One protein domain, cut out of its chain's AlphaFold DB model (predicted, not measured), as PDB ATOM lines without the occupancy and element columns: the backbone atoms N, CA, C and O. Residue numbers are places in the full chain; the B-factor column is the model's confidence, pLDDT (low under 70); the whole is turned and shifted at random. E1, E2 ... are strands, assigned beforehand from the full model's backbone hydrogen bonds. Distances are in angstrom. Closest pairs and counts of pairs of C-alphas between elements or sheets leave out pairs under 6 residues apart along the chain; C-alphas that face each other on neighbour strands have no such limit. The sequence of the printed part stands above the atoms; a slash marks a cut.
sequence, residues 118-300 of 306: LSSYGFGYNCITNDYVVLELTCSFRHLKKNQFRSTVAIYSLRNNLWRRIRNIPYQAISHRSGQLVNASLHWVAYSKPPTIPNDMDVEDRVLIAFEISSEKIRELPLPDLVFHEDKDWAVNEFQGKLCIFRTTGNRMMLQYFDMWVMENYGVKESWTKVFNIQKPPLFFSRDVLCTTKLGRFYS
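AT A GLANCE: This is residues 118 to 300 of the 306 residues of a protein of Aquilegia coerulea (UniProt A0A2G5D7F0). A large curled sheet, E4 E3 E2 E1 E5 E6 E7 E8, folds back on itself like part of a barrel, and a second twisted sheet, E9 E10 E11 E12, is partly face to face with it, its edge strand E9 packing on E5 and E6. A small hairpin, E13 and E14, sits beside the end of E9, and a long loop, residues 192 to 205, joins E6 to E7. The printed part has 183 residues with no named helix and fourteen named strands, E1 to E14 in chain order, and its class is all strand. The eight-strand sheet is mixed, the sheets E9 E10 E11 E12 and E13 E14 antiparallel. The whole is compact, with a radius of gyration of the C-alphas of 16.6 A and spans of 47 by 45 by 31 A.

IN THESE COORDINATES: E1, residues 119 to 126, begins at C-alpha 119, (-36.902, 42.717, -33.254). E2 is residues 131 to 139, 25.6 A long, E3 residues 151 to 157 and E4 residues 162 to 169. E5 is residues 178 to 182, E6 residues 185 to 191, E7 residues 206 to 212 and E8 residues 217 to 221. E9, residues 231 to 239, bends by 50 degrees at residue 236. E10, residues 242 to 251, measures 28.2 A and E11, residues 254 to 263, 27.7 A; C-alpha 254 is at (-44.870, 20.635, -20.182). E12, residues 272 to 279, bends by 53 degrees at residue 275. E13 is residues 289 to 292, and E14, residues 298 to 300, ends at C-alpha 300, (-39.079, 36.358, -12.966).

HOW THE PARTS SIT: E1 E2 E3 E4 form a meander, each strand the antiparallel neighbour of the one before; N 122 and O 135 are 2.9 A apart, N 136 and O 154 2.8 A, and N 153 and O 167 2.8 A. E1 and E5 are parallel at 27 degrees, with N 179 and O 121 at 2.8 A. E5 pairs in staggered fashion, with E1 over residues 178 to 179 and with E6 over residues 180 to 182. E5 E6 E7 E8 form a second meander, with N 187 and O 180 at 2.8 A, N 188 and O 209 at 3.0 A, and N 210 and O 219 at 2.8 A. This is a folded sheet, bent back into two leaves that face each other: E4 E3 E2 E1 face E6 E7 E8, with E5 as the hinge; its edge strands are E4 and E8. E9 E10 E11 E12 form a third meander, with N 235 and O 246 at 2.9 A, N 247 and O 259 at 2.9 A, and N 275 and O 260 at 2.9 A. The two larger sheets form a sandwich, two sheets face to face, the facing parts 9.7 A centre to centre and the strands of the one at 35 degrees to those of the other. The closest C-alphas of E5 and E9 are those of Gln 180 and Asn 237, 5.6 A; those of E6 and E9 are Trp 188 and Val 236, 6.1 A. E13 and E14 are a hairpin, with N 290 and O 299 at 2.7 A; the closest C-alphas of E9 and E13 are those of Phe 239 and Thr 292, 6.3 A. E4 and E12 are apart.

THE WHOLE: The two C-alphas farthest apart are those of Lys 146 and Leu 295, 48.5 A. The printed part has no cut. The long links are E2 to E3, with 11 residues, and E6 to E7, with 14. The mean pLDDT of the printed part is 77.5; 54 residues are under 70, among them residues 140 to 149, 194 to 204 and 282 to 300.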
ATOM      1  N   LEU A 118     -39.693  41.544 -36.880       71.06
ATOM      2  CA  LEU A 118     -39.509  41.052 -35.513       71.06
ATOM      3  C   LEU A 118     -38.141  41.518 -35.005       71.06
ATOM      4  O   LEU A 118     -37.131  41.295 -35.674       71.06
ATOM      5  N   SER A 119     -38.118  42.138 -33.827       76.69
ATOM      6  CA  SER A 119     -36.902  42.717 -33.254       76.69
ATOM      7  C   SER A 119     -36.633  42.200 -31.849       76.69
ATOM      8  O   SER A 119     -37.560  41.961 -31.065       76.69
ATOM      9  N   SER A 120     -35.348  42.123 -31.536       83.12
ATOM     10  CA  SER A 120     -34.814  41.943 -30.190       83.12
ATOM     11  C   SER A 120     -34.024  43.177 -29.804       83.12
ATOM     12  O   SER A 120     -33.418  43.822 -30.655       83.12
ATOM     13  N   TYR A 121     -34.072  43.535 -28.526       84.94
ATOM     14  CA  TYR A 121     -33.502  44.787 -28.037       84.94
ATOM     15  C   TYR A 121     -32.593  44.527 -26.857       84.94
ATOM     16  O   TYR A 121     -32.907  43.664 -26.043       84.94
ATOM     17  N   GLY A 122     -31.516  45.288 -26.738       87.06
ATOM     18  CA  GLY A 122     -30.639  45.292 -25.573       87.06
ATOM     19  C   GLY A 122     -30.419  46.722 -25.115       87.06
ATOM     20  O   GLY A 122     -30.323  47.624 -25.943       87.06
ATOM     21  N   PHE A 123     -30.367  46.932 -23.807       86.50
ATOM     22  CA  PHE A 123     -30.141  48.247 -23.223       86.50
ATOM     23  C   PHE A 123     -28.792  48.280 -22.520       86.50
ATOM     24  O   PHE A 123     -28.480  47.381 -21.741       86.50
ATOM     25  N   GLY A 124     -28.006  49.321 -22.769       85.31
ATOM     26  CA  GLY A 124     -26.735  49.486 -22.087       85.31
ATOM     27  C   GLY A 124     -26.246  50.921 -22.054       85.31
ATOM     28  O   GLY A 124     -26.934  51.852 -22.468       85.31
ATOM     29  N   TYR A 125     -25.039  51.087 -21.529       81.38
ATOM     30  CA  TYR A 125     -24.403  52.380 -21.340       81.38
ATOM     31  C   TYR A 125     -23.057  52.402 -22.062       81.38
ATOM     32  O   TYR A 125     -22.219  51.520 -21.867       81.38
ATOM     33  N   ASN A 126     -22.867  53.403 -22.915       82.94
ATOM     34  CA  ASN A 126     -21.607  53.695 -23.574       82.94
ATOM     35  C   ASN A 126     -20.801  54.652 -22.691       82.94
ATOM     36  O   ASN A 126     -21.081  55.848 -22.635       82.94
ATOM     37  N   CYS A 127     -19.785  54.126 -22.011       79.81
ATOM     38  CA  CYS A 127     -18.933  54.918 -21.126       79.81
ATOM     39  C   CYS A 127     -18.015  55.898 -21.871       79.81
ATOM     40  O   CYS A 127     -17.684  56.938 -21.314       79.81
ATOM     41  N   ILE A 128     -17.639  55.608 -23.124       84.88
ATOM     42  CA  ILE A 128     -16.774  56.487 -23.925       84.88
ATOM     43  C   ILE A 128     -17.525  57.762 -24.277       84.88
ATOM     44  O   ILE A 128     -17.012  58.867 -24.121       84.88
ATOM     45  N   THR A 129     -18.756  57.609 -24.759       83.25
ATOM     46  CA  THR A 129     -19.576  58.761 -25.117       83.25
ATOM     47  C   THR A 129     -20.345  59.309 -23.926       83.25
ATOM     48  O   THR A 129     -20.828  60.424 -24.040       83.25
ATOM     49  N   ASN A 130     -20.420  58.610 -22.787       80.38
ATOM     50  CA  ASN A 130     -21.295  58.911 -21.647       80.38
ATOM     51  C   ASN A 130     -22.777  58.984 -22.065       80.38
ATOM     52  O   ASN A 130     -23.458  59.994 -21.868       80.38
ATOM     53  N   ASP A 131     -23.256  57.933 -22.725       79.69
ATOM     54  CA  ASP A 131     -24.592  57.885 -23.316       79.69
ATOM     55  C   ASP A 131     -25.287  56.548 -23.060       79.69
ATOM     56  O   ASP A 131     -24.677  55.482 -23.137       79.69
ATOM     57  N   TYR A 132     -26.587  56.600 -22.796       81.88
ATOM     58  CA  TYR A 132     -27.416  55.407 -22.741       81.88
ATOM     59  C   TYR A 132     -27.848  55.017 -24.145       81.88
ATOM     60  O   TYR A 132     -28.288  55.852 -24.937       81.88
ATOM     61  N   VAL A 133     -27.748  53.729 -24.449       87.19
ATOM     62  CA  VAL A 133     -28.012  53.218 -25.786       87.19
ATOM     63  C   VAL A 133     -28.989  52.058 -25.769       87.19
ATOM     64  O   VAL A 133     -28.991  51.222 -24.863       87.19
ATOM     65  N   VAL A 134     -29.803  51.983 -26.819       88.81
ATOM     66  CA  VAL A 134     -30.621  50.804 -27.112       88.81
ATOM     67  C   VAL A 134     -30.112  50.186 -28.398       88.81
ATOM     68  O   VAL A 134     -30.131  50.828 -29.443       88.81
ATOM     69  N   LEU A 135     -29.684  48.931 -28.340       90.81
ATOM     70  CA  LEU A 135     -29.397  48.149 -29.531       90.81
ATOM     71  C   LEU A 135     -30.668  47.442 -29.999       90.81
ATOM     72  O   LEU A 135     -31.375  46.847 -29.189       90.81
ATOM     73  N   GLU A 136     -30.934  47.472 -31.297       88.75
ATOM     74  CA  GLU A 136     -31.990  46.720 -31.967       88.75
ATOM     75  C   GLU A 136     -31.367  45.721 -32.948       88.75
ATOM     76  O   GLU A 136     -30.579  46.091 -33.820       88.75
ATOM     77  N   LEU A 137     -31.758  44.452 -32.821       88.69
ATOM     78  CA  LEU A 137     -31.512  43.393 -33.791       88.69
ATOM     79  C   LEU A 137     -32.830  43.072 -34.497       88.69
ATOM     80  O   LEU A 137     -33.701  42.426 -33.915       88.69
ATOM     81  N   THR A 138     -32.990  43.508 -35.744       85.00
ATOM     82  CA  THR A 138     -34.198  43.229 -36.535       85.00
ATOM     83  C   THR A 138     -33.972  42.050 -37.464       85.00
ATOM     84  O   THR A 138     -33.082  42.096 -38.315       85.00
ATOM     85  N   CYS A 139     -34.807  41.017 -37.359       77.62
ATOM     86  CA  CYS A 139     -34.836  39.907 -38.306       77.62
ATOM     87  C   CYS A 139     -35.469  40.346 -39.637       77.62
ATOM     88  O   CYS A 139     -36.579  40.888 -39.662       77.62
ATOM     89  N   SER A 140     -34.769  40.113 -40.752       68.50
ATOM     90  CA  SER A 140     -35.279  40.402 -42.094       68.50
ATOM     91  C   SER A 140     -35.751  39.127 -42.785       68.50
ATOM     92  O   SER A 140     -34.956  38.356 -43.320       68.50
ATOM     93  N   PHE A 141     -37.070  38.953 -42.878       59.22
ATOM     94  CA  PHE A 141     -37.666  37.859 -43.653       59.22
ATOM     95  C   PHE A 141     -37.440  38.003 -45.169       59.22
ATOM     96  O   PHE A 141     -37.537  37.029 -45.912       59.22
ATOM     97  N   ARG A 142     -37.105  39.210 -45.650       53.78
ATOM     98  CA  ARG A 142     -36.926  39.496 -47.086       53.78
ATOM     99  C   ARG A 142     -35.672  38.844 -47.678       53.78
ATOM    100  O   ARG A 142     -35.635  38.606 -48.881       53.78
ATOM    101  N   HIS A 143     -34.665  38.543 -46.856       51.81
ATOM    102  CA  HIS A 143     -33.382  37.986 -47.310       51.81
ATOM    103  C   HIS A 143     -33.253  36.470 -47.130       51.81
ATOM    104  O   HIS A 143     -32.260  35.899 -47.582       51.81
ATOM    105  N   LEU A 144     -34.270  35.804 -46.568       51.88
ATOM    106  CA  LEU A 144     -34.299  34.343 -46.414       51.88
ATOM    107  C   LEU A 144     -34.131  33.611 -47.756       51.88
ATOM    108  O   LEU A 144     -33.518  32.555 -47.807       51.88
ATOM    109  N   LYS A 145     -34.582  34.214 -48.865       52.56
ATOM    110  CA  LYS A 145     -34.447  33.642 -50.215       52.56
ATOM    111  C   LYS A 145     -33.029  33.711 -50.807       52.56
ATOM    112  O   LYS A 145     -32.809  33.139 -51.868       52.56
ATOM    113  N   LYS A 146     -32.087  34.443 -50.193       54.59
ATOM    114  CA  LYS A 146     -30.731  34.673 -50.744       54.59
ATOM    115  C   LYS A 146     -29.582  34.330 -49.788       54.59
ATOM    116  O   LYS A 146     -28.438  34.540 -50.166       54.59
ATOM    117  N   ASN A 147     -29.848  33.840 -48.573       57.78
ATOM    118  CA  ASN A 147     -28.832  33.439 -47.581       57.78
ATOM    119  C   ASN A 147     -27.739  34.478 -47.229       57.78
ATOM    120  O   ASN A 147     -26.755  34.124 -46.591       57.78
ATOM    121  N   GLN A 148     -27.885  35.758 -47.590       62.97
ATOM    122  CA  GLN A 148     -26.791  36.732 -47.449       62.97
ATOM    123  C   GLN A 148     -26.649  37.301 -46.029       62.97
ATOM    124  O   GLN A 148     -25.549  37.323 -45.495       62.97
ATOM    125  N   PHE A 149     -27.740  37.751 -45.400       67.06
ATOM    126  CA  PHE A 149     -27.739  38.291 -44.032       67.06
ATOM    127  C   PHE A 149     -29.117  38.122 -43.400       67.06
ATOM    128  O   PHE A 149     -30.125  38.213 -44.105       67.06
ATOM    129  N   ARG A 150     -29.176  37.916 -42.079       78.31
ATOM    130  CA  ARG A 150     -30.434  37.562 -41.394       78.31
ATOM    131  C   ARG A 150     -30.945  38.614 -40.429       78.31
ATOM    132  O   ARG A 150     -32.161  38.779 -40.310       78.31
ATOM    133  N   SER A 151     -30.051  39.383 -39.812       86.50
ATOM    134  CA  SER A 151     -30.450  40.503 -38.965       86.50
ATOM    135  C   SER A 151     -29.729  41.799 -39.315       86.50
ATOM    136  O   SER A 151     -28.575  41.817 -39.742       86.50
ATOM    137  N   THR A 152     -30.437  42.910 -39.139       89.06
ATOM    138  CA  THR A 152     -29.869  44.258 -39.135       89.06
ATOM    139  C   THR A 152     -29.646  44.697 -37.695       89.06
ATOM    140  O   THR A 152     -30.529  44.525 -36.860       89.06
ATOM    141  N   VAL A 153     -28.493  45.311 -37.440       91.56
ATOM    142  CA  VAL A 153     -28.143  45.948 -36.171       91.56
ATOM    143  C   VAL A 153     -28.345  47.455 -36.298       91.56
ATOM    144  O   VAL A 153     -27.786  48.090 -37.201       91.56
ATOM    145  N   ALA A 154     -29.101  48.033 -35.377       91.25
ATOM    146  CA  ALA A 154     -29.224  49.472 -35.200       91.25
ATOM    147  C   ALA A 154     -29.002  49.857 -33.739       91.25
ATOM    148  O   ALA A 154     -29.209  49.047 -32.839       91.25
ATOM    149  N   ILE A 155     -28.581  51.096 -33.513       90.94
ATOM    150  CA  ILE A 155     -28.365  51.654 -32.184       90.94
ATOM    151  C   ILE A 155     -29.102  52.980 -32.056       90.94
ATOM    152  O   ILE A 155     -29.050  53.826 -32.948       90.94
ATOM    153  N   TYR A 156     -29.803  53.146 -30.949       85.75
ATOM    154  CA  TYR A 156     -30.386  54.402 -30.521       85.75
ATOM    155  C   TYR A 156     -29.479  55.040 -29.484       85.75
ATOM    156  O   TYR A 156     -29.079  54.371 -28.532       85.75
ATOM    157  N   SER A 157     -29.194  56.322 -29.662       82.94
ATOM    158  CA  SER A 157     -28.508  57.163 -28.686       82.94
ATOM    159  C   SER A 157     -29.548  57.981 -27.931       82.94
ATOM    160  O   SER A 157     -30.301  58.731 -28.558       82.94
ATOM    161  N   LEU A 158     -29.591  57.856 -26.600       78.75
ATOM    162  CA  LEU A 158     -30.505  58.641 -25.775       78.75
ATOM    163  C   LEU A 158     -30.128  60.121 -25.816       78.75
ATOM    164  O   LEU A 158     -31.004  60.961 -26.004       78.75
ATOM    165  N   ARG A 159     -28.831  60.432 -25.711       79.44
ATOM    166  CA  ARG A 159     -28.309  61.801 -25.797       79.44
ATOM    167  C   ARG A 159     -28.726  62.498 -27.085       79.44
ATOM    168  O   ARG A 159     -29.127  63.655 -27.045       79.44
ATOM    169  N   ASN A 160     -28.592  61.814 -28.218       77.62
ATOM    170  CA  ASN A 160     -28.859  62.418 -29.520       77.62
ATOM    171  C   ASN A 160     -30.323  62.268 -29.948       77.62
ATOM    172  O   ASN A 160     -30.713  62.866 -30.943       77.62
ATOM    173  N   ASN A 161     -31.121  61.466 -29.231       76.06
ATOM    174  CA  ASN A 161     -32.494  61.103 -29.585       76.06
ATOM    175  C   ASN A 161     -32.625  60.572 -31.028       76.06
ATOM    176  O   ASN A 161     -33.555  60.896 -31.771       76.06
ATOM    177  N   LEU A 162     -31.648  59.767 -31.454       79.62
ATOM    178  CA  LEU A 162     -31.526  59.328 -32.841       79.62
ATOM    179  C   LEU A 162     -31.169  57.850 -32.942       79.62
ATOM    180  O   LEU A 162     -30.267  57.350 -32.268       79.62
ATOM    181  N   TRP A 163     -31.869  57.175 -33.851       85.81
ATOM    182  CA  TRP A 163     -31.519  55.843 -34.320       85.81
ATOM    183  C   TRP A 163     -30.506  55.935 -35.458       85.81
ATOM    184  O   TRP A 163     -30.681  56.703 -36.403       85.81
ATOM    185  N   ARG A 164     -29.484  55.082 -35.414       90.00
ATOM    186  CA  ARG A 164     -28.521  54.892 -36.496       90.00
ATOM    187  C   ARG A 164     -28.355  53.409 -36.796       90.00
ATOM    188  O   ARG A 164     -28.151  52.587 -35.906       90.00
ATOM    189  N   ARG A 165     -28.403  53.058 -38.079       91.25
ATOM    190  CA  ARG A 165     -28.059  51.715 -38.558       91.25
ATOM    191  C   ARG A 165     -26.548  51.495 -38.424       91.25
ATOM    192  O   ARG A 165     -25.774  52.348 -38.848       91.25
ATOM    193  N   ILE A 166     -26.140  50.347 -37.884       92.56
ATOM    194  CA  ILE A 166     -24.725  49.964 -37.783       92.56
ATOM    195  C   ILE A 166     -24.339  49.077 -38.968       92.56
ATOM    196  O   ILE A 166     -23.566  49.487 -39.827       92.56
ATOM    197  N   ARG A 167     -24.859  47.845 -39.018       91.88
ATOM    198  CA  ARG A 167     -24.458  46.835 -40.010       91.88
ATOM    199  C   ARG A 167     -25.498  45.723 -40.150       91.88
ATOM    200  O   ARG A 167     -26.424  45.624 -39.350       91.88
ATOM    201  N   ASN A 168     -25.329  44.876 -41.158       89.81
ATOM    202  CA  ASN A 168     -25.990  43.571 -41.218       89.81
ATOM    203  C   ASN A 168     -25.120  42.504 -40.550       89.81
ATOM    204  O   ASN A 168     -23.896  42.620 -40.560       89.81
ATOM    205  N   ILE A 169     -25.756  41.463 -40.017       88.88
ATOM    206  CA  ILE A 169     -25.091  40.291 -39.446       88.88
ATOM    207  C   ILE A 169     -25.630  38.990 -40.056       88.88
ATOM    208  O   ILE A 169     -26.809  38.921 -40.434       88.88
ATOM    209  N   PRO A 170     -24.784  37.948 -40.152       87.88
ATOM    210  CA  PRO A 170     -25.182  36.645 -40.679       87.88
ATOM    211  C   PRO A 170     -26.001  35.813 -39.676       87.88
ATOM    212  O   PRO A 170     -26.432  34.716 -40.011       87.88
ATOM    213  N   TYR A 171     -26.257  36.335 -38.473       87.31
ATOM    214  CA  TYR A 171     -27.029  35.660 -37.431       87.31
ATOM    215  C   TYR A 171     -28.492  36.088 -37.451       87.31
ATOM    216  O   TYR A 171     -28.805  37.255 -37.700       87.31
ATOM    217  N   GLN A 172     -29.382  35.147 -37.156       84.94
ATOM    218  CA  GLN A 172     -30.803  35.407 -36.970       84.94
ATOM    219  C   GLN A 172     -31.098  35.612 -35.491       84.94
ATOM    220  O   GLN A 172     -31.035  34.672 -34.699       84.94
ATOM    221  N   ALA A 173     -31.425  36.849 -35.124       80.25
ATOM    222  CA  ALA A 173     -31.860  37.163 -33.773       80.25
ATOM    223  C   ALA A 173     -33.188  36.461 -33.450       80.25
ATOM    224  O   ALA A 173     -34.152  36.544 -34.217       80.25
ATOM    225  N   ILE A 174     -33.239  35.810 -32.288       74.44
ATOM    226  CA  ILE A 174     -34.463  35.218 -31.743       74.44
ATOM    227  C   ILE A 174     -35.328  36.358 -31.224       74.44
ATOM    228  O   ILE A 174     -34.908  37.072 -30.310       74.44
ATOM    229  N   SER A 175     -36.508  36.548 -31.816       63.69
ATOM    230  CA  SER A 175     -37.427  37.623 -31.444       63.69
ATOM    231  C   SER A 175     -37.857  37.524 -29.977       63.69
ATOM    232  O   SER A 175     -37.800  36.460 -29.369       63.69
ATOM    233  N   HIS A 176     -38.294  38.649 -29.402       64.38
ATOM    234  CA  HIS A 176     -38.753  38.792 -28.008       64.38
ATOM    235  C   HIS A 176     -37.679  38.750 -26.923       64.38
ATOM    236  O   HIS A 176     -37.868  39.394 -25.888       64.38
ATOM    237  N   ARG A 177     -36.532  38.114 -27.158       71.50
ATOM    238  CA  ARG A 177     -35.451  38.057 -26.169       71.50
ATOM    239  C   ARG A 177     -34.788  39.418 -25.971       71.50
ATOM    240  O   ARG A 177     -34.447  40.118 -26.926       71.50
ATOM    241  N   SER A 178     -34.662  39.828 -24.712       77.44
ATOM    242  CA  SER A 178     -33.907  41.025 -24.345       77.44
ATOM    243  C   SER A 178     -32.418  40.688 -24.296       77.44
ATOM    244  O   SER A 178     -32.038  39.636 -23.791       77.44
ATOM    245  N   GLY A 179     -31.587  41.562 -24.853       86.81
ATOM    246  CA  GLY A 179     -30.141  41.432 -24.795       86.81
ATOM    247  C   GLY A 179     -29.627  41.780 -23.418       86.81
ATOM    248  O   GLY A 179     -30.047  42.794 -22.855       86.81
ATOM    249  N   GLN A 180     -28.709  40.968 -22.905       89.25
ATOM    250  CA  GLN A 180     -28.195  41.145 -21.556       89.25
ATOM    251  C   GLN A 180     -26.832  41.831 -21.549       89.25
ATOM    252  O   GLN A 180     -25.895  41.375 -22.209       89.25
ATOM    253  N   LEU A 181     -26.710  42.901 -20.760       88.50
ATOM    254  CA  LEU A 181     -25.448  43.602 -20.559       88.50
ATOM    255  C   LEU A 181     -24.595  42.878 -19.513       88.50
ATOM    256  O   LEU A 181     -24.973  42.800 -18.348       88.50
ATOM    257  N   VAL A 182     -23.427  42.398 -19.930       90.31
ATOM    258  CA  VAL A 182     -22.380  41.842 -19.060       90.31
ATOM    259  C   VAL A 182     -21.037  42.292 -19.622       90.31
ATOM    260  O   VAL A 182     -20.864  42.319 -20.836       90.31
ATOM    261  N   ASN A 183     -20.074  42.669 -18.782       88.94
ATOM    262  CA  ASN A 183     -18.726  43.035 -19.243       88.94
ATOM    263  C   ASN A 183     -18.720  44.057 -20.413       88.94
ATOM    264  O   ASN A 183     -18.121  43.827 -21.465       88.94
ATOM    265  N   ALA A 184     -19.493  45.142 -20.266       88.19
ATOM    266  CA  ALA A 184     -19.684  46.205 -21.269       88.19
ATOM    267  C   ALA A 184     -20.208  45.753 -22.654       88.19
ATOM    268  O   ALA A 184     -20.234  46.538 -23.606       88.19
ATOM    269  N   SER A 185     -20.658  44.503 -22.770       94.62
ATOM    270  CA  SER A 185     -21.167  43.917 -24.006       94.62
ATOM    271  C   SER A 185     -22.605  43.440 -23.826       94.62
ATOM    272  O   SER A 185     -22.967  42.887 -22.788       94.62
ATOM    273  N   LEU A 186     -23.441  43.647 -24.839       94.69
ATOM    274  CA  LEU A 186     -24.788  43.089 -24.891       94.69
ATOM    275  C   LEU A 186     -24.761  41.709 -25.541       94.69
ATOM    276  O   LEU A 186     -24.142  41.540 -26.587       94.69
ATOM    277  N   HIS A 187     -25.454  40.745 -24.945       94.06
ATOM    278  CA  HIS A 187     -25.425  39.346 -25.363       94.06
ATOM    279  C   HIS A 187     -26.781  38.869 -25.858       94.06
ATOM    280  O   HIS A 187     -27.809  39.279 -25.318       94.06
ATOM    281  N   TRP A 188     -26.772  37.959 -26.834       92.12
ATOM    282  CA  TRP A 188     -27.949  37.223 -27.301       92.12
ATOM    283  C   TRP A 188     -27.569  35.810 -27.728       92.12
ATOM    284  O   TRP A 188     -26.493  35.595 -28.283       92.12
ATOM    285  N   VAL A 189     -28.503  34.873 -27.566       89.19
ATOM    286  CA  VAL A 189     -28.496  33.645 -28.367       89.19
ATOM    287  C   VAL A 189     -29.168  33.944 -29.706       89.19
ATOM    288  O   VAL A 189     -30.237  34.559 -29.754       89.19
ATOM    289  N   ALA A 190     -28.522  33.531 -30.786       87.12
ATOM    290  CA  ALA A 190     -28.992  33.677 -32.156       87.12
ATOM    291  C   ALA A 190     -28.750  32.380 -32.940       87.12
ATOM    292  O   ALA A 190     -28.034  31.492 -32.477       87.12
ATOM    293  N   TYR A 191     -29.322  32.283 -34.138       82.62
ATOM    294  CA  TYR A 191     -29.088  31.152 -35.038       82.62
ATOM    295  C   TYR A 191     -28.093  31.513 -36.136       82.62
ATOM    296  O   TYR A 191     -28.233  32.548 -36.797       82.62
ATOM    297  N   SER A 192     -27.104  30.650 -36.355       81.69
ATOM    298  CA  SER A 192     -26.077  30.817 -37.390       81.69
ATOM    299  C   SER A 192     -26.475  30.195 -38.739       81.69
ATOM    300  O   SER A 192     -26.065  30.690 -39.788       81.69
ATOM    301  N   LYS A 193     -27.398  29.216 -38.769       71.50
ATOM    302  CA  LYS A 193     -27.979  28.600 -39.993       71.50
ATOM    303  C   LYS A 193     -29.513  28.734 -40.044       71.50
ATOM    304  O   LYS A 193     -30.101  28.879 -38.977       71.50
ATOM    305  N   PRO A 194     -30.139  28.878 -41.233       58.62
ATOM    306  CA  PRO A 194     -31.591  28.955 -41.315       58.62
ATOM    307  C   PRO A 194     -32.161  27.548 -41.097       58.62
ATOM    308  O   PRO A 194     -31.455  26.576 -41.383       58.62
ATOM    309  N   PRO A 195     -33.424  27.421 -40.668       54.38
ATOM    310  CA  PRO A 195     -34.055  26.115 -40.604       54.38
ATOM    311  C   PRO A 195     -34.125  25.564 -42.030       54.38
ATOM    312  O   PRO A 195     -34.595  26.238 -42.954       54.38
ATOM    313  N   THR A 196     -33.587  24.362 -42.232       52.28
ATOM    314  CA  THR A 196     -33.488  23.711 -43.545       52.28
ATOM    315  C   THR A 196     -34.857  23.397 -44.145       52.28
ATOM    316  O   THR A 196     -34.978  23.304 -45.367       52.28
ATOM    317  N   ILE A 197     -35.901  23.292 -43.316       52.84
ATOM    318  CA  ILE A 197     -37.282  23.018 -43.724       52.84
ATOM    319  C   ILE A 197     -38.234  23.884 -42.869       52.84
ATOM    320  O   ILE A 197     -37.996  24.056 -41.670       52.84
ATOM    321  N   PRO A 198     -39.333  24.432 -43.427       43.75
ATOM    322  CA  PRO A 198     -40.371  25.071 -42.622       43.75
ATOM    323  C   PRO A 198     -40.928  24.064 -41.604       43.75
ATOM    324  O   PRO A 198     -41.503  23.056 -42.004       43.75
ATOM    325  N   ASN A 199     -40.777  24.358 -40.309       47.25
ATOM    326  CA  ASN A 199     -41.136  23.516 -39.151       47.25
ATOM    327  C   ASN A 199     -40.143  22.416 -38.750       47.25
ATOM    328  O   ASN A 199     -40.435  21.692 -37.799       47.25
ATOM    329  N   ASP A 200     -38.981  22.320 -39.393       48.94
ATOM    330  CA  ASP A 200     -37.892  21.492 -38.880       48.94
ATOM    331  C   ASP A 200     -37.074  22.317 -37.884       48.94
ATOM    332  O   ASP A 200     -36.363  23.257 -38.242       48.94
ATOM    333  N   MET A 201     -37.316  22.039 -36.606       49.38
ATOM    334  CA  MET A 201     -36.644  22.660 -35.465       49.38
ATOM    335  C   MET A 201     -35.401  21.856 -35.050       49.38
ATOM    336  O   MET A 201     -34.850  22.131 -33.980       49.38
ATOM    337  N   ASP A 202     -34.975  20.866 -35.846       47.50
ATOM    338  CA  ASP A 202     -33.804  20.059 -35.523       47.50
ATOM    339  C   ASP A 202     -32.520  20.871 -35.720       47.50
ATOM    340  O   ASP A 202     -32.067  21.178 -36.821       47.50
ATOM    341  N   VAL A 203     -31.953  21.224 -34.564       54.31
ATOM    342  CA  VAL A 203     -30.587  21.699 -34.327       54.31
ATOM    343  C   VAL A 203     -30.145  22.827 -35.262       54.31
ATOM    344  O   VAL A 203     -29.171  22.726 -36.005       54.31
ATOM    345  N   GLU A 204     -30.821  23.972 -35.176       58.69
ATOM    346  CA  GLU A 204     -30.222  25.209 -35.671       58.69
ATOM    347  C   GLU A 204     -28.930  25.464 -34.881       58.69
ATOM    348  O   GLU A 204     -28.968  25.579 -33.654       58.69
ATOM    349  N   ASP A 205     -27.792  25.551 -35.578       76.25
ATOM    350  CA  ASP A 205     -26.492  25.880 -34.987       76.25
ATOM    351  C   ASP A 205     -26.604  27.213 -34.228       76.25
ATOM    352  O   ASP A 205     -26.573  28.305 -34.818       76.25
ATOM    353  N   ARG A 206     -26.798  27.128 -32.909       82.62
ATOM    354  CA  ARG A 206     -26.918  28.285 -32.024       82.62
ATOM    355  C   ARG A 206     -25.557  28.927 -31.856       82.62
ATOM    356  O   ARG A 206     -24.533  28.258 -31.767       82.62
ATOM    357  N   VAL A 207     -25.572  30.242 -31.744       88.25
ATOM    358  CA  VAL A 207     -24.392  31.041 -31.451       88.25
ATOM    359  C   VAL A 207     -24.726  32.042 -30.358       88.25
ATOM    360  O   VAL A 207     -25.809  32.634 -30.338       88.25
ATOM    361  N   LEU A 208     -23.789  32.228 -29.435       92.69
ATOM    362  CA  LEU A 208     -23.825  33.321 -28.478       92.69
ATOM    363  C   LEU A 208     -23.073  34.500 -29.080       92.69
ATOM    364  O   LEU A 208     -21.862  34.440 -29.282       92.69
ATOM    365  N   ILE A 209     -23.797  35.572 -29.370       94.19
ATOM    366  CA  ILE A 209     -23.222  36.798 -29.919       94.19
ATOM    367  C   ILE A 209     -23.106  37.853 -28.828       94.19
ATOM    368  O   ILE A 209     -24.004  38.000 -27.998       94.19
ATOM    369  N   ALA A 210     -22.012  38.606 -28.859       96.31
ATOM    370  CA  ALA A 210     -21.754  39.735 -27.981       96.31
ATOM    371  C   ALA A 210     -21.493  40.993 -28.816       96.31
ATOM    372  O   ALA A 210     -20.630  40.986 -29.693       96.31
ATOM    373  N   PHE A 211     -22.225  42.069 -28.535       96.00
ATOM    374  CA  PHE A 211     -22.013  43.403 -29.092       96.00
ATOM    375  C   PHE A 211     -21.335  44.283 -28.043       96.00
ATOM    376  O   PHE A 211     -21.949  44.615 -27.029       96.00
ATOM    377  N   GLU A 212     -20.090  44.676 -28.279       95.44
ATOM    378  CA  GLU A 212     -19.368  45.606 -27.415       95.44
ATOM    379  C   GLU A 212     -19.803  47.045 -27.726       95.44
ATOM    380  O   GLU A 212     -19.660  47.522 -28.853       95.44
ATOM    381  N   ILE A 213     -20.344  47.744 -26.725       91.94
ATOM    382  CA  ILE A 213     -20.991  49.049 -26.932       91.94
ATOM    383  C   ILE A 213     -19.988  50.137 -27.324       91.94
ATOM    384  O   ILE A 213     -20.256  50.933 -28.221       91.94
ATOM    385  N   SER A 214     -18.843  50.174 -26.648       89.62
ATOM    386  CA  SER A 214     -17.783  51.171 -26.836       89.62
ATOM    387  C   SER A 214     -17.173  51.122 -28.237       89.62
ATOM    388  O   SER A 214     -16.901  52.164 -28.828       89.62
ATOM    389  N   SER A 215     -16.945  49.913 -28.759       92.88
ATOM    390  CA  SER A 215     -16.254  49.678 -30.030       92.88
ATOM    391  C   SER A 215     -17.200  49.408 -31.206       92.88
ATOM    392  O   SER A 215     -16.752  49.336 -32.353       92.88
ATOM    393  N   GLU A 216     -18.496  49.230 -30.937       94.44
ATOM    394  CA  GLU A 216     -19.525  48.788 -31.888       94.44
ATOM    395  C   GLU A 216     -19.161  47.492 -32.637       94.44
ATOM    396  O   GLU A 216     -19.593  47.267 -33.778       94.44
ATOM    397  N   LYS A 217     -18.342  46.632 -32.020       94.38
ATOM    398  CA  LYS A 217     -17.913  45.348 -32.585       94.38
ATOM    399  C   LYS A 217     -18.806  44.215 -32.109       94.38
ATOM    400  O   LYS A 217     -19.300  44.208 -30.988       94.38
ATOM    401  N   ILE A 218     -18.976  43.231 -32.986       94.19
ATOM    402  CA  ILE A 218     -19.674  41.985 -32.681       94.19
ATOM    403  C   ILE A 218     -18.653  40.863 -32.689       94.19
ATOM    404  O   ILE A 218     -17.825  40.794 -33.598       94.19
ATOM    405  N   ARG A 219     -18.742  39.986 -31.697       94.75
ATOM    406  CA  ARG A 219     -17.974  38.747 -31.625       94.75
ATOM    407  C   ARG A 219     -18.872  37.591 -31.226       94.75
ATOM    408  O   ARG A 219     -19.917  37.789 -30.607       94.75
ATOM    409  N   GLU A 220     -18.428  36.395 -31.564       95.12
ATOM    410  CA  GLU A 220     -18.994  35.169 -31.026       95.12
ATOM    411  C   GLU A 220     -18.313  34.832 -29.702       95.12
ATOM    412  O   GLU A 220     -17.137  35.144 -29.488       95.12
ATOM    413  N   LEU A 221     -19.067  34.206 -28.808       94.62
ATOM    414  CA  LEU A 221     -18.557  33.607 -27.588       94.62
ATOM    415  C   LEU A 221     -18.853  32.107 -27.603       94.62
ATOM    416  O   LEU A 221     -19.872  31.687 -28.162       94.62
ATOM    417  N   PRO A 222     -17.997  31.297 -26.965       92.69
ATOM    418  CA  PRO A 222     -18.224  29.868 -26.897       92.69
ATOM    419  C   PRO A 222     -19.472  29.555 -26.067       92.69
ATOM    420  O   PRO A 222     -19.671  30.095 -24.975       92.69
ATOM    421  N   LEU A 223     -20.288  28.642 -26.583       89.38
ATOM    422  CA  LEU A 223     -21.367  28.008 -25.835       89.38
ATOM    423  C   LEU A 223     -20.824  26.814 -25.030       89.38
ATOM    424  O   LEU A 223     -19.799  26.242 -25.415       89.38
ATOM    425  N   PRO A 224     -21.485  26.430 -23.924       87.38
ATOM    426  CA  PRO A 224     -21.178  25.172 -23.252       87.38
ATOM    427  C   PRO A 224     -21.413  23.994 -24.210       87.38
ATOM    428  O   PRO A 224     -22.329  24.042 -25.033       87.38
ATOM    429  N   ASP A 225     -20.604  22.936 -24.096       77.62
ATOM    430  CA  ASP A 225     -20.796  21.700 -24.863       77.62
ATOM    431  C   ASP A 225     -22.078  21.002 -24.397       77.62
ATOM    432  O   ASP A 225     -22.102  20.262 -23.412       77.62
ATOM    433  N   LEU A 226     -23.177  21.286 -25.092       68.19
ATOM    434  CA  LEU A 226     -24.499  20.752 -24.800       68.19
ATOM    435  C   LEU A 226     -24.927  19.851 -25.958       68.19
ATOM    436  O   LEU A 226     -25.294  20.324 -27.027       68.19
ATOM    437  N   VAL A 227     -24.867  18.538 -25.741       53.03
ATOM    438  CA  VAL A 227     -25.235  17.522 -26.738       53.03
ATOM    439  C   VAL A 227     -26.678  17.087 -26.500       53.03
ATOM    440  O   VAL A 227     -26.904  16.044 -25.898       53.03
ATOM    441  N   PHE A 228     -27.671  17.888 -26.901       54.12
ATOM    442  CA  PHE A 228     -29.077  17.475 -26.785       54.12
ATOM    443  C   PHE A 228     -29.930  17.991 -27.947       54.12
ATOM    444  O   PHE A 228     -29.970  19.185 -28.230       54.12
ATOM    445  N   HIS A 229     -30.644  17.070 -28.597       53.31
ATOM    446  CA  HIS A 229     -31.445  17.315 -29.800       53.31
ATOM    447  C   HIS A 229     -32.831  17.940 -29.520       53.31
ATOM    448  O   HIS A 229     -33.549  18.265 -30.454       53.31
ATOM    449  N   GLU A 230     -33.214  18.163 -28.255       57.94
ATOM    450  CA  GLU A 230     -34.592  18.546 -27.875       57.94
ATOM    451  C   GLU A 230     -34.723  19.936 -27.213       57.94
ATOM    452  O   GLU A 230     -35.790  20.312 -26.707       57.94
ATOM    453  N   ASP A 231     -33.647  20.724 -27.194       63.31
ATOM    454  CA  ASP A 231     -33.623  22.035 -26.545       63.31
ATOM    455  C   ASP A 231     -34.451  23.058 -27.340       63.31
ATOM    456  O   ASP A 231     -34.075  23.472 -28.436       63.31
ATOM    457  N   LYS A 232     -35.569  23.534 -26.774       64.56
ATOM    458  CA  LYS A 232     -36.456  24.469 -27.489       64.56
ATOM    459  C   LYS A 232     -36.092  25.930 -27.299       64.56
ATOM    460  O   LYS A 232     -36.251  26.710 -28.230       64.56
ATOM    461  N   ASP A 233     -35.597  26.331 -26.130       73.06
ATOM    462  CA  ASP A 233     -35.493  27.759 -25.813       73.06
ATOM    463  C   ASP A 233     -34.339  28.066 -24.861       73.06
ATOM    464  O   ASP A 233     -34.216  27.438 -23.806       73.06
ATOM    465  N   TRP A 234     -33.484  29.004 -25.272       81.81
ATOM    466  CA  TRP A 234     -32.344  29.486 -24.493       81.81
ATOM    467  C   TRP A 234     -32.477  30.994 -24.299       81.81
ATOM    468  O   TRP A 234     -32.809  31.729 -25.232       81.81
ATOM    469  N   ALA A 235     -32.181  31.459 -23.092       80.19
ATOM    470  CA  ALA A 235     -32.144  32.874 -22.759       80.19
ATOM    471  C   ALA A 235     -30.808  33.205 -22.101       80.19
ATOM    472  O   ALA A 235     -30.309  32.439 -21.283       80.19
ATOM    473  N   VAL A 236     -30.239  34.354 -22.449       87.81
ATOM    474  CA  VAL A 236     -29.088  34.913 -21.735       87.81
ATOM    475  C   VAL A 236     -29.573  35.788 -20.595       87.81
ATOM    476  O   VAL A 236     -30.586  36.478 -20.722       87.81
ATOM    477  N   ASN A 237     -28.842  35.772 -19.490       85.94
ATOM    478  CA  ASN A 237     -29.068  36.676 -18.377       85.94
ATOM    479  C   ASN A 237     -27.752  36.980 -17.647       85.94
ATOM    480  O   ASN A 237     -26.670  36.562 -18.068       85.94
ATOM    481  N   GLU A 238     -27.848  37.799 -16.610       85.00
ATOM    482  CA  GLU A 238     -26.752  38.160 -15.729       85.00
ATOM    483  C   GLU A 238     -27.013  37.530 -14.363       85.00
ATOM    484  O   GLU A 238     -28.123  37.589 -13.834       85.00
ATOM    485  N   PHE A 239     -25.989  36.882 -13.820       80.88
ATOM    486  CA  PHE A 239     -26.016  36.319 -12.482       80.88
ATOM    487  C   PHE A 239     -24.723  36.682 -11.758       80.88
ATOM    488  O   PHE A 239     -23.644  36.214 -12.123       80.88
ATOM    489  N   GLN A 240     -24.830  37.511 -10.718       80.56
ATOM    490  CA  GLN A 240     -23.702  37.942  -9.879       80.56
ATOM    491  C   GLN A 240     -22.539  38.579 -10.671       80.56
ATOM    492  O   GLN A 240     -21.363  38.315 -10.422       80.56
ATOM    493  N   GLY A 241     -22.865  39.422 -11.643       81.25
ATOM    494  CA  GLY A 241     -21.945  40.089 -12.563       81.25
ATOM    495  C   GLY A 241     -21.440  39.203 -13.704       81.25
ATOM    496  O   GLY A 241     -20.659  39.678 -14.530       81.25
ATOM    497  N   LYS A 242     -21.861  37.936 -13.767       89.88
ATOM    498  CA  LYS A 242     -21.404  36.957 -14.759       89.88
ATOM    499  C   LYS A 242     -22.481  36.672 -15.789       89.88
ATOM    500  O   LYS A 242     -23.675  36.802 -15.530       89.88
ATOM    501  N   LEU A 243     -22.041  36.266 -16.975       93.00
ATOM    502  CA  LEU A 243     -22.946  35.866 -18.042       93.00
ATOM    503  C   LEU A 243     -23.499  34.481 -17.723       93.00
ATOM    504  O   LEU A 243     -22.731  33.554 -17.463       93.00
ATOM    505  N   CYS A 244     -24.817  34.337 -17.768       90.06
ATOM    506  CA  CYS A 244     -25.465  33.049 -17.615       90.06
ATOM    507  C   CYS A 244     -26.405  32.747 -18.781       90.06
ATOM    508  O   CYS A 244     -26.879  33.642 -19.488       90.06
ATOM    509  N   ILE A 245     -26.648  31.458 -18.989       88.50
ATOM    510  CA  ILE A 245     -27.628  30.947 -19.936       88.50
ATOM    511  C   ILE A 245     -28.632  30.116 -19.156       88.50
ATOM    512  O   ILE A 245     -28.266  29.184 -18.439       88.50
ATOM    513  N   PHE A 246     -29.901  30.447 -19.343       82.12
ATOM    514  CA  PHE A 246     -31.016  29.596 -18.986       82.12
ATOM    515  C   PHE A 246     -31.411  28.744 -20.172       82.12
ATOM    516  O   PHE A 246     -31.537  29.239 -21.297       82.12
ATOM    517  N   ARG A 247     -31.686  27.479 -19.897       80.12
ATOM    518  CA  ARG A 247     -32.170  26.536 -20.888       80.12
ATOM    519  C   ARG A 247     -33.419  25.836 -20.381       80.12
ATOM    520  O   ARG A 247     -33.512  25.466 -19.214       80.12
ATOM    521  N   THR A 248     -34.363  25.631 -21.298       76.00
ATOM    522  CA  THR A 248     -35.564  24.820 -21.074       76.00
ATOM    523  C   THR A 248     -35.735  23.746 -22.142       76.00
ATOM    524  O   THR A 248     -35.575  24.036 -23.334       76.00
ATOM    525  N   THR A 249     -36.155  22.553 -21.726       72.25
ATOM    526  CA  THR A 249     -36.585  21.457 -22.611       72.25
ATOM    527  C   THR A 249     -38.065  21.130 -22.423       72.25
ATOM    528  O   THR A 249     -38.686  21.517 -21.428       72.25
ATOM    529  N   GLY A 250     -38.640  20.395 -23.374       68.38
ATOM    530  CA  GLY A 250     -40.063  20.061 -23.391       68.38
ATOM    531  C   GLY A 250     -40.881  21.021 -24.257       68.38
ATOM    532  O   GLY A 250     -40.355  21.688 -25.149       68.38
ATOM    533  N   ASN A 251     -42.196  21.068 -24.053       67.25
ATOM    534  CA  ASN A 251     -43.099  21.929 -24.825       67.25
ATOM    535  C   ASN A 251     -43.679  23.055 -23.949       67.25
ATOM    536  O   ASN A 251     -43.511  23.052 -22.733       67.25
ATOM    537  N   ARG A 252     -44.376  24.027 -24.560       61.72
ATOM    538  CA  ARG A 252     -44.956  25.180 -23.838       61.72
ATOM    539  C   ARG A 252     -45.927  24.792 -22.714       61.72
ATOM    540  O   ARG A 252     -46.175  25.616 -21.848       61.72
ATOM    541  N   MET A 253     -46.484  23.582 -22.751       64.88
ATOM    542  CA  MET A 253     -47.434  23.058 -21.769       64.88
ATOM    543  C   MET A 253     -46.810  22.050 -20.798       64.88
ATOM    544  O   MET A 253     -47.475  21.649 -19.858       64.88
ATOM    545  N   MET A 254     -45.582  21.589 -21.029       69.75
ATOM    546  CA  MET A 254     -44.870  20.635 -20.182       69.75
ATOM    547  C   MET A 254     -43.369  20.852 -20.350       69.75
ATOM    548  O   MET A 254     -42.732  20.267 -21.235       69.75
ATOM    549  N   LEU A 255     -42.813  21.704 -19.492       73.69
ATOM    550  CA  LEU A 255     -41.371  21.843 -19.347       73.69
ATOM    551  C   LEU A 255     -40.825  20.614 -18.618       73.69
ATOM    552  O   LEU A 255     -41.354  20.212 -17.583       73.69
ATOM    553  N   GLN A 256     -39.771  20.008 -19.158       75.56
ATOM    554  CA  GLN A 256     -39.160  18.819 -18.559       75.56
ATOM    555  C   GLN A 256     -37.971  19.175 -17.678       75.56
ATOM    556  O   GLN A 256     -37.860  18.665 -16.566       75.56
ATOM    557  N   TYR A 257     -37.111  20.074 -18.150       78.25
ATOM    558  CA  TYR A 257     -35.955  20.545 -17.406       78.25
ATOM    559  C   TYR A 257     -35.789  22.050 -17.576       78.25
ATOM    560  O   TYR A 257     -36.045  22.596 -18.652       78.25
ATOM    561  N   PHE A 258     -35.331  22.699 -16.512       79.94
ATOM    562  CA  PHE A 258     -34.835  24.067 -16.518       79.94
ATOM    563  C   PHE A 258     -33.477  24.100 -15.826       79.94
ATOM    564  O   PHE A 258     -33.373  23.762 -14.648       79.94
ATOM    565  N   ASP A 259     -32.425  24.468 -16.543       82.06
ATOM    566  CA  ASP A 259     -31.105  24.632 -15.949       82.06
ATOM    567  C   ASP A 259     -30.454  25.961 -16.287       82.06
ATOM    568  O   ASP A 259     -30.807  26.649 -17.248       82.06
ATOM    569  N   MET A 260     -29.513  26.319 -15.421       86.31
ATOM    570  CA  MET A 260     -28.712  27.520 -15.541       86.31
ATOM    571  C   MET A 260     -27.242  27.145 -15.601       86.31
ATOM    572  O   MET A 260     -26.738  26.397 -14.757       86.31
ATOM    573  N   TRP A 261     -26.566  27.730 -16.577       90.69
ATOM    574  CA  TRP A 261     -25.126  27.667 -16.744       90.69
ATOM    575  C   TRP A 261     -24.545  29.060 -16.574       90.69
ATOM    576  O   TRP A 261     -25.122  30.022 -17.077       90.69
ATOM    577  N   VAL A 262     -23.422  29.181 -15.877       92.31
ATOM    578  CA  VAL A 262     -22.716  30.448 -15.658       92.31
ATOM    579  C   VAL A 262     -21.329  30.346 -16.268       92.31
ATOM    580  O   VAL A 262     -20.638  29.349 -16.093       92.31
ATOM    581  N   MET A 263     -20.926  31.372 -17.010       94.75
ATOM    582  CA  MET A 263     -19.579  31.496 -17.549       94.75
ATOM    583  C   MET A 263     -18.699  32.124 -16.469       94.75
ATOM    584  O   MET A 263     -18.742  33.340 -16.261       94.75
ATOM    585  N   GLU A 264     -17.932  31.299 -15.758       94.12
ATOM    586  CA  GLU A 264     -17.122  31.756 -14.623       94.12
ATOM    587  C   GLU A 264     -16.032  32.737 -15.055       94.12
ATOM    588  O   GLU A 264     -15.819  33.760 -14.402       94.12
ATOM    589  N   ASN A 265     -15.393  32.449 -16.192       95.12
ATOM    590  CA  ASN A 265     -14.375  33.289 -16.807       95.12
ATOM    591  C   ASN A 265     -14.881  33.756 -18.168       95.12
ATOM    592  O   ASN A 265     -15.005  32.982 -19.117       95.12
ATOM    593  N   TYR A 266     -15.172  35.049 -18.266       95.12
ATOM    594  CA  TYR A 266     -15.782  35.616 -19.458       95.12
ATOM    595  C   TYR A 266     -14.960  35.317 -20.732       95.12
ATOM    596  O   TYR A 266     -13.789  35.676 -20.833       95.12
ATOM    597  N   GLY A 267     -15.593  34.684 -21.722       94.81
ATOM    598  CA  GLY A 267     -15.010  34.279 -23.002       94.81
ATOM    599  C   GLY A 267     -14.312  32.915 -23.020       94.81
ATOM    600  O   GLY A 267     -13.889  32.495 -24.093       94.81
ATOM    601  N   VAL A 268     -14.210  32.209 -21.889       95.75
ATOM    602  CA  VAL A 268     -13.526  30.908 -21.794       95.75
ATOM    603  C   VAL A 268     -14.550  29.775 -21.807       95.75
ATOM    604  O   VAL A 268     -15.390  29.691 -20.910       95.75
ATOM    605  N   LYS A 269     -14.478  28.887 -22.806       93.31
ATOM    606  CA  LYS A 269     -15.449  27.800 -23.015       93.31
ATOM    607  C   LYS A 269     -15.506  26.837 -21.830       93.31
ATOM    608  O   LYS A 269     -16.579  26.502 -21.343       93.31
ATOM    609  N   GLU A 270     -14.350  26.437 -21.330       94.69
ATOM    610  CA  GLU A 270     -14.196  25.452 -20.257       94.69
ATOM    611  C   GLU A 270     -14.656  26.001 -18.897       94.69
ATOM    612  O   GLU A 270     -14.754  25.259 -17.924       94.69
ATOM    613  N   SER A 271     -14.947  27.303 -18.819       95.31
ATOM    614  CA  SER A 271     -15.397  27.965 -17.595       95.31
ATOM    615  C   SER A 271     -16.908  27.922 -17.383       95.31
ATOM    616  O   SER A 271     -17.391  28.439 -16.378       95.31
ATOM    617  N   TRP A 272     -17.670  27.345 -18.316       95.25
ATOM    618  CA  TRP A 272     -19.101  27.155 -18.124       95.25
ATOM    619  C   TRP A 272     -19.366  26.125 -17.023       95.25
ATOM    620  O   TRP A 272     -19.051  24.945 -17.165       95.25
ATOM    621  N   THR A 273     -20.007  26.559 -15.943       92.56
ATOM    622  CA  THR A 273     -20.409  25.712 -14.818       92.56
ATOM    623  C   THR A 273     -21.925  25.615 -14.751       92.56
ATOM    624  O   THR A 273     -22.652  26.599 -14.906       92.56
ATOM    625  N   LYS A 274     -22.437  24.405 -14.522       90.56
ATOM    626  CA  LYS A 274     -23.863  24.200 -14.275       90.56
ATOM    627  C   LYS A 274     -24.168  24.537 -12.822       90.56
ATOM    628  O   LYS A 274     -23.644  23.884 -11.925       90.56
ATOM    629  N   VAL A 275     -25.036  25.517 -12.592       86.12
ATOM    630  CA  VAL A 275     -25.373  25.965 -11.231       86.12
ATOM    631  C   VAL A 275     -26.531  25.167 -10.645       86.12
ATOM    632  O   VAL A 275     -26.475  24.757  -9.492       86.12
ATOM    633  N   PHE A 276     -27.582  24.920 -11.427       81.69
ATOM    634  CA  PHE A 276     -28.706  24.096 -10.982       81.69
ATOM    635  C   PHE A 276     -29.405  23.395 -12.147       81.69
ATOM    636  O   PHE A 276     -29.231  23.754 -13.311       81.69
ATOM    637  N   ASN A 277     -30.233  22.404 -11.815       84.31
ATOM    638  CA  ASN A 277     -31.177  21.755 -12.719       84.31
ATOM    639  C   ASN A 277     -32.489  21.510 -11.973       84.31
ATOM    640  O   ASN A 277     -32.498  20.825 -10.955       84.31
ATOM    641  N   ILE A 278     -33.579  22.065 -12.483       80.50
ATOM    642  CA  ILE A 278     -34.930  21.838 -11.984       80.50
ATOM    643  C   ILE A 278     -35.612  20.869 -12.938       80.50
ATOM    644  O   ILE A 278     -35.728  21.144 -14.134       80.50
ATOM    645  N   GLN A 279     -36.078  19.746 -12.405       82.12
ATOM    646  CA  GLN A 279     -36.900  18.797 -13.145       82.12
ATOM    647  C   GLN A 279     -38.371  19.197 -13.025       82.12
ATOM    648  O   GLN A 279     -38.828  19.531 -11.934       82.12
ATOM    649  N   LYS A 280     -39.104  19.141 -14.139       78.44
ATOM    650  CA  LYS A 280     -40.542  19.436 -14.250       78.44
ATOM    651  C   LYS A 280     -40.941  20.753 -13.554       78.44
ATOM    652  O   LYS A 280     -41.733  20.722 -12.611       78.44
ATOM    653  N   PRO A 281     -40.383  21.909 -13.972       73.00
ATOM    654  CA  PRO A 281     -40.733  23.186 -13.362       73.00
ATOM    655  C   PRO A 281     -42.222  23.527 -13.588       73.00
ATOM    656  O   PRO A 281     -42.829  23.023 -14.540       73.00
ATOM    657  N   PRO A 282     -42.819  24.395 -12.748       66.06
ATOM    658  CA  PRO A 282     -44.215  24.806 -12.883       66.06
ATOM    659  C   PRO A 282     -44.547  25.380 -14.269       66.06
ATOM    660  O   PRO A 282     -43.712  26.010 -14.915       66.06
ATOM    661  N   LEU A 283     -45.802  25.213 -14.703       56.91
ATOM    662  CA  LEU A 283     -46.284  25.570 -16.049       56.91
ATOM    663  C   LEU A 283     -46.111  27.051 -16.429       56.91
ATOM    664  O   LEU A 283     -45.999  27.368 -17.609       56.91
ATOM    665  N   PHE A 284     -46.062  27.939 -15.437       54.41
ATOM    666  CA  PHE A 284     -45.985  29.395 -15.606       54.41
ATOM    667  C   PHE A 284     -44.573  29.956 -15.406       54.41
ATOM    668  O   PHE A 284     -44.395  31.142 -15.150       54.41
ATOM    669  N   PHE A 285     -43.540  29.117 -15.501       55.25
ATOM    670  CA  PHE A 285     -42.170  29.575 -15.310       55.25
ATOM    671  C   PHE A 285     -41.753  30.534 -16.441       55.25
ATOM    672  O   PHE A 285     -41.491  30.109 -17.573       55.25
ATOM    673  N   SER A 286     -41.695  31.840 -16.157       56.06
ATOM    674  CA  SER A 286     -41.183  32.799 -17.136       56.06
ATOM    675  C   SER A 286     -39.703  32.568 -17.389       56.06
ATOM    676  O   SER A 286     -38.888  32.369 -16.492       56.06
ATOM    677  N   ARG A 287     -39.355  32.660 -18.670       58.47
ATOM    678  CA  ARG A 287     -37.986  32.515 -19.172       58.47
ATOM    679  C   ARG A 287     -37.194  33.818 -19.104       58.47
ATOM    680  O   ARG A 287     -36.015  33.815 -19.440       58.47
ATOM    681  N   ASP A 288     -37.841  34.909 -18.709       57.81
ATOM    682  CA  ASP A 288     -37.207  36.205 -18.509       57.81
ATOM    683  C   ASP A 288     -37.040  36.421 -17.002       57.81
ATOM    684  O   ASP A 288     -37.980  36.806 -16.296       57.81
ATOM    685  N   VAL A 289     -35.836  36.137 -16.500       58.16
ATOM    686  CA  VAL A 289     -35.435  36.566 -15.158       58.16
ATOM    687  C   VAL A 289     -35.327  38.089 -15.182       58.16
ATOM    688  O   VAL A 289     -34.551  38.657 -15.950       58.16
ATOM    689  N   LEU A 290     -36.154  38.730 -14.362       55.66
ATOM    690  CA  LEU A 290     -36.243  40.174 -14.183       55.66
ATOM    691  C   LEU A 290     -35.014  40.721 -13.464       55.66
ATOM    692  O   LEU A 290     -34.491  41.761 -13.856       55.66
ATOM    693  N   CYS A 291     -34.579  40.047 -12.397       52.50
ATOM    694  CA  CYS A 291     -33.366  40.399 -11.669       52.50
ATOM    695  C   CYS A 291     -32.895  39.265 -10.752       52.50
ATOM    696  O   CYS A 291     -33.665  38.378 -10.367       52.50
ATOM    697  N   THR A 292     -31.622  39.337 -10.363       53.44
ATOM    698  CA  THR A 292     -31.017  38.461  -9.356       53.44
ATOM    699  C   THR A 292     -30.561  39.271  -8.151       53.44
ATOM    700  O   THR A 292     -29.960  40.333  -8.311       53.44
ATOM    701  N   THR A 293     -30.821  38.797  -6.934       53.97
ATOM    702  CA  THR A 293     -30.287  39.454  -5.730       53.97
ATOM    703  C   THR A 293     -28.810  39.132  -5.540       53.97
ATOM    704  O   THR A 293     -28.317  38.110  -6.015       53.97
ATOM    705  N   LYS A 294     -28.112  39.942  -4.732       47.06
ATOM    706  CA  LYS A 294     -26.739  39.639  -4.281       47.06
ATOM    707  C   LYS A 294     -26.618  38.293  -3.548       47.06
ATOM    708  O   LYS A 294     -25.531  37.740  -3.477       47.06
ATOM    709  N   LEU A 295     -27.729  37.762  -3.034       53.59
ATOM    710  CA  LEU A 295     -27.813  36.450  -2.385       53.59
ATOM    711  C   LEU A 295     -28.149  35.314  -3.371       53.59
ATOM    712  O   LEU A 295     -28.403  34.195  -2.941       53.59
ATOM    713  N   GLY A 296     -28.203  35.592  -4.678       51.16
ATOM    714  CA  GLY A 296     -28.453  34.594  -5.718       51.16
ATOM    715  C   GLY A 296     -29.920  34.193  -5.895       51.16
ATOM    716  O   GLY A 296     -30.194  33.152  -6.485       51.16
ATOM    717  N   ARG A 297     -30.882  34.985  -5.398       56.12
ATOM    718  CA  ARG A 297     -32.315  34.730  -5.647       56.12
ATOM    719  C   ARG A 297     -32.721  35.278  -7.007       56.12
ATOM    720  O   ARG A 297     -32.343  36.401  -7.323       56.12
ATOM    721  N   PHE A 298     -33.535  34.534  -7.747       57.75
ATOM    722  CA  PHE A 298     -34.075  34.936  -9.045       57.75
ATOM    723  C   PHE A 298     -35.492  35.479  -8.885       57.75
ATOM    724  O   PHE A 298     -36.327  34.849  -8.237       57.75
ATOM    725  N   TYR A 299     -35.777  36.608  -9.523       54.88
ATOM    726  CA  TYR A 299     -37.137  37.082  -9.746       54.88
ATOM    727  C   TYR A 299     -37.438  36.982 -11.232       54.88
ATOM    728  O   TYR A 299     -36.634  37.413 -12.052       54.88
ATOM    729  N   SER A 300     -38.584  36.422 -11.591       54.53
ATOM    730  CA  SER A 300     -39.079  36.358 -12.966       54.53
ATOM    731  C   SER A 300     -40.547  36.790 -12.986       54.53
ATOM    732  O   SER A 300     -41.191  36.850 -11.935       54.53
TER     733      SER A 300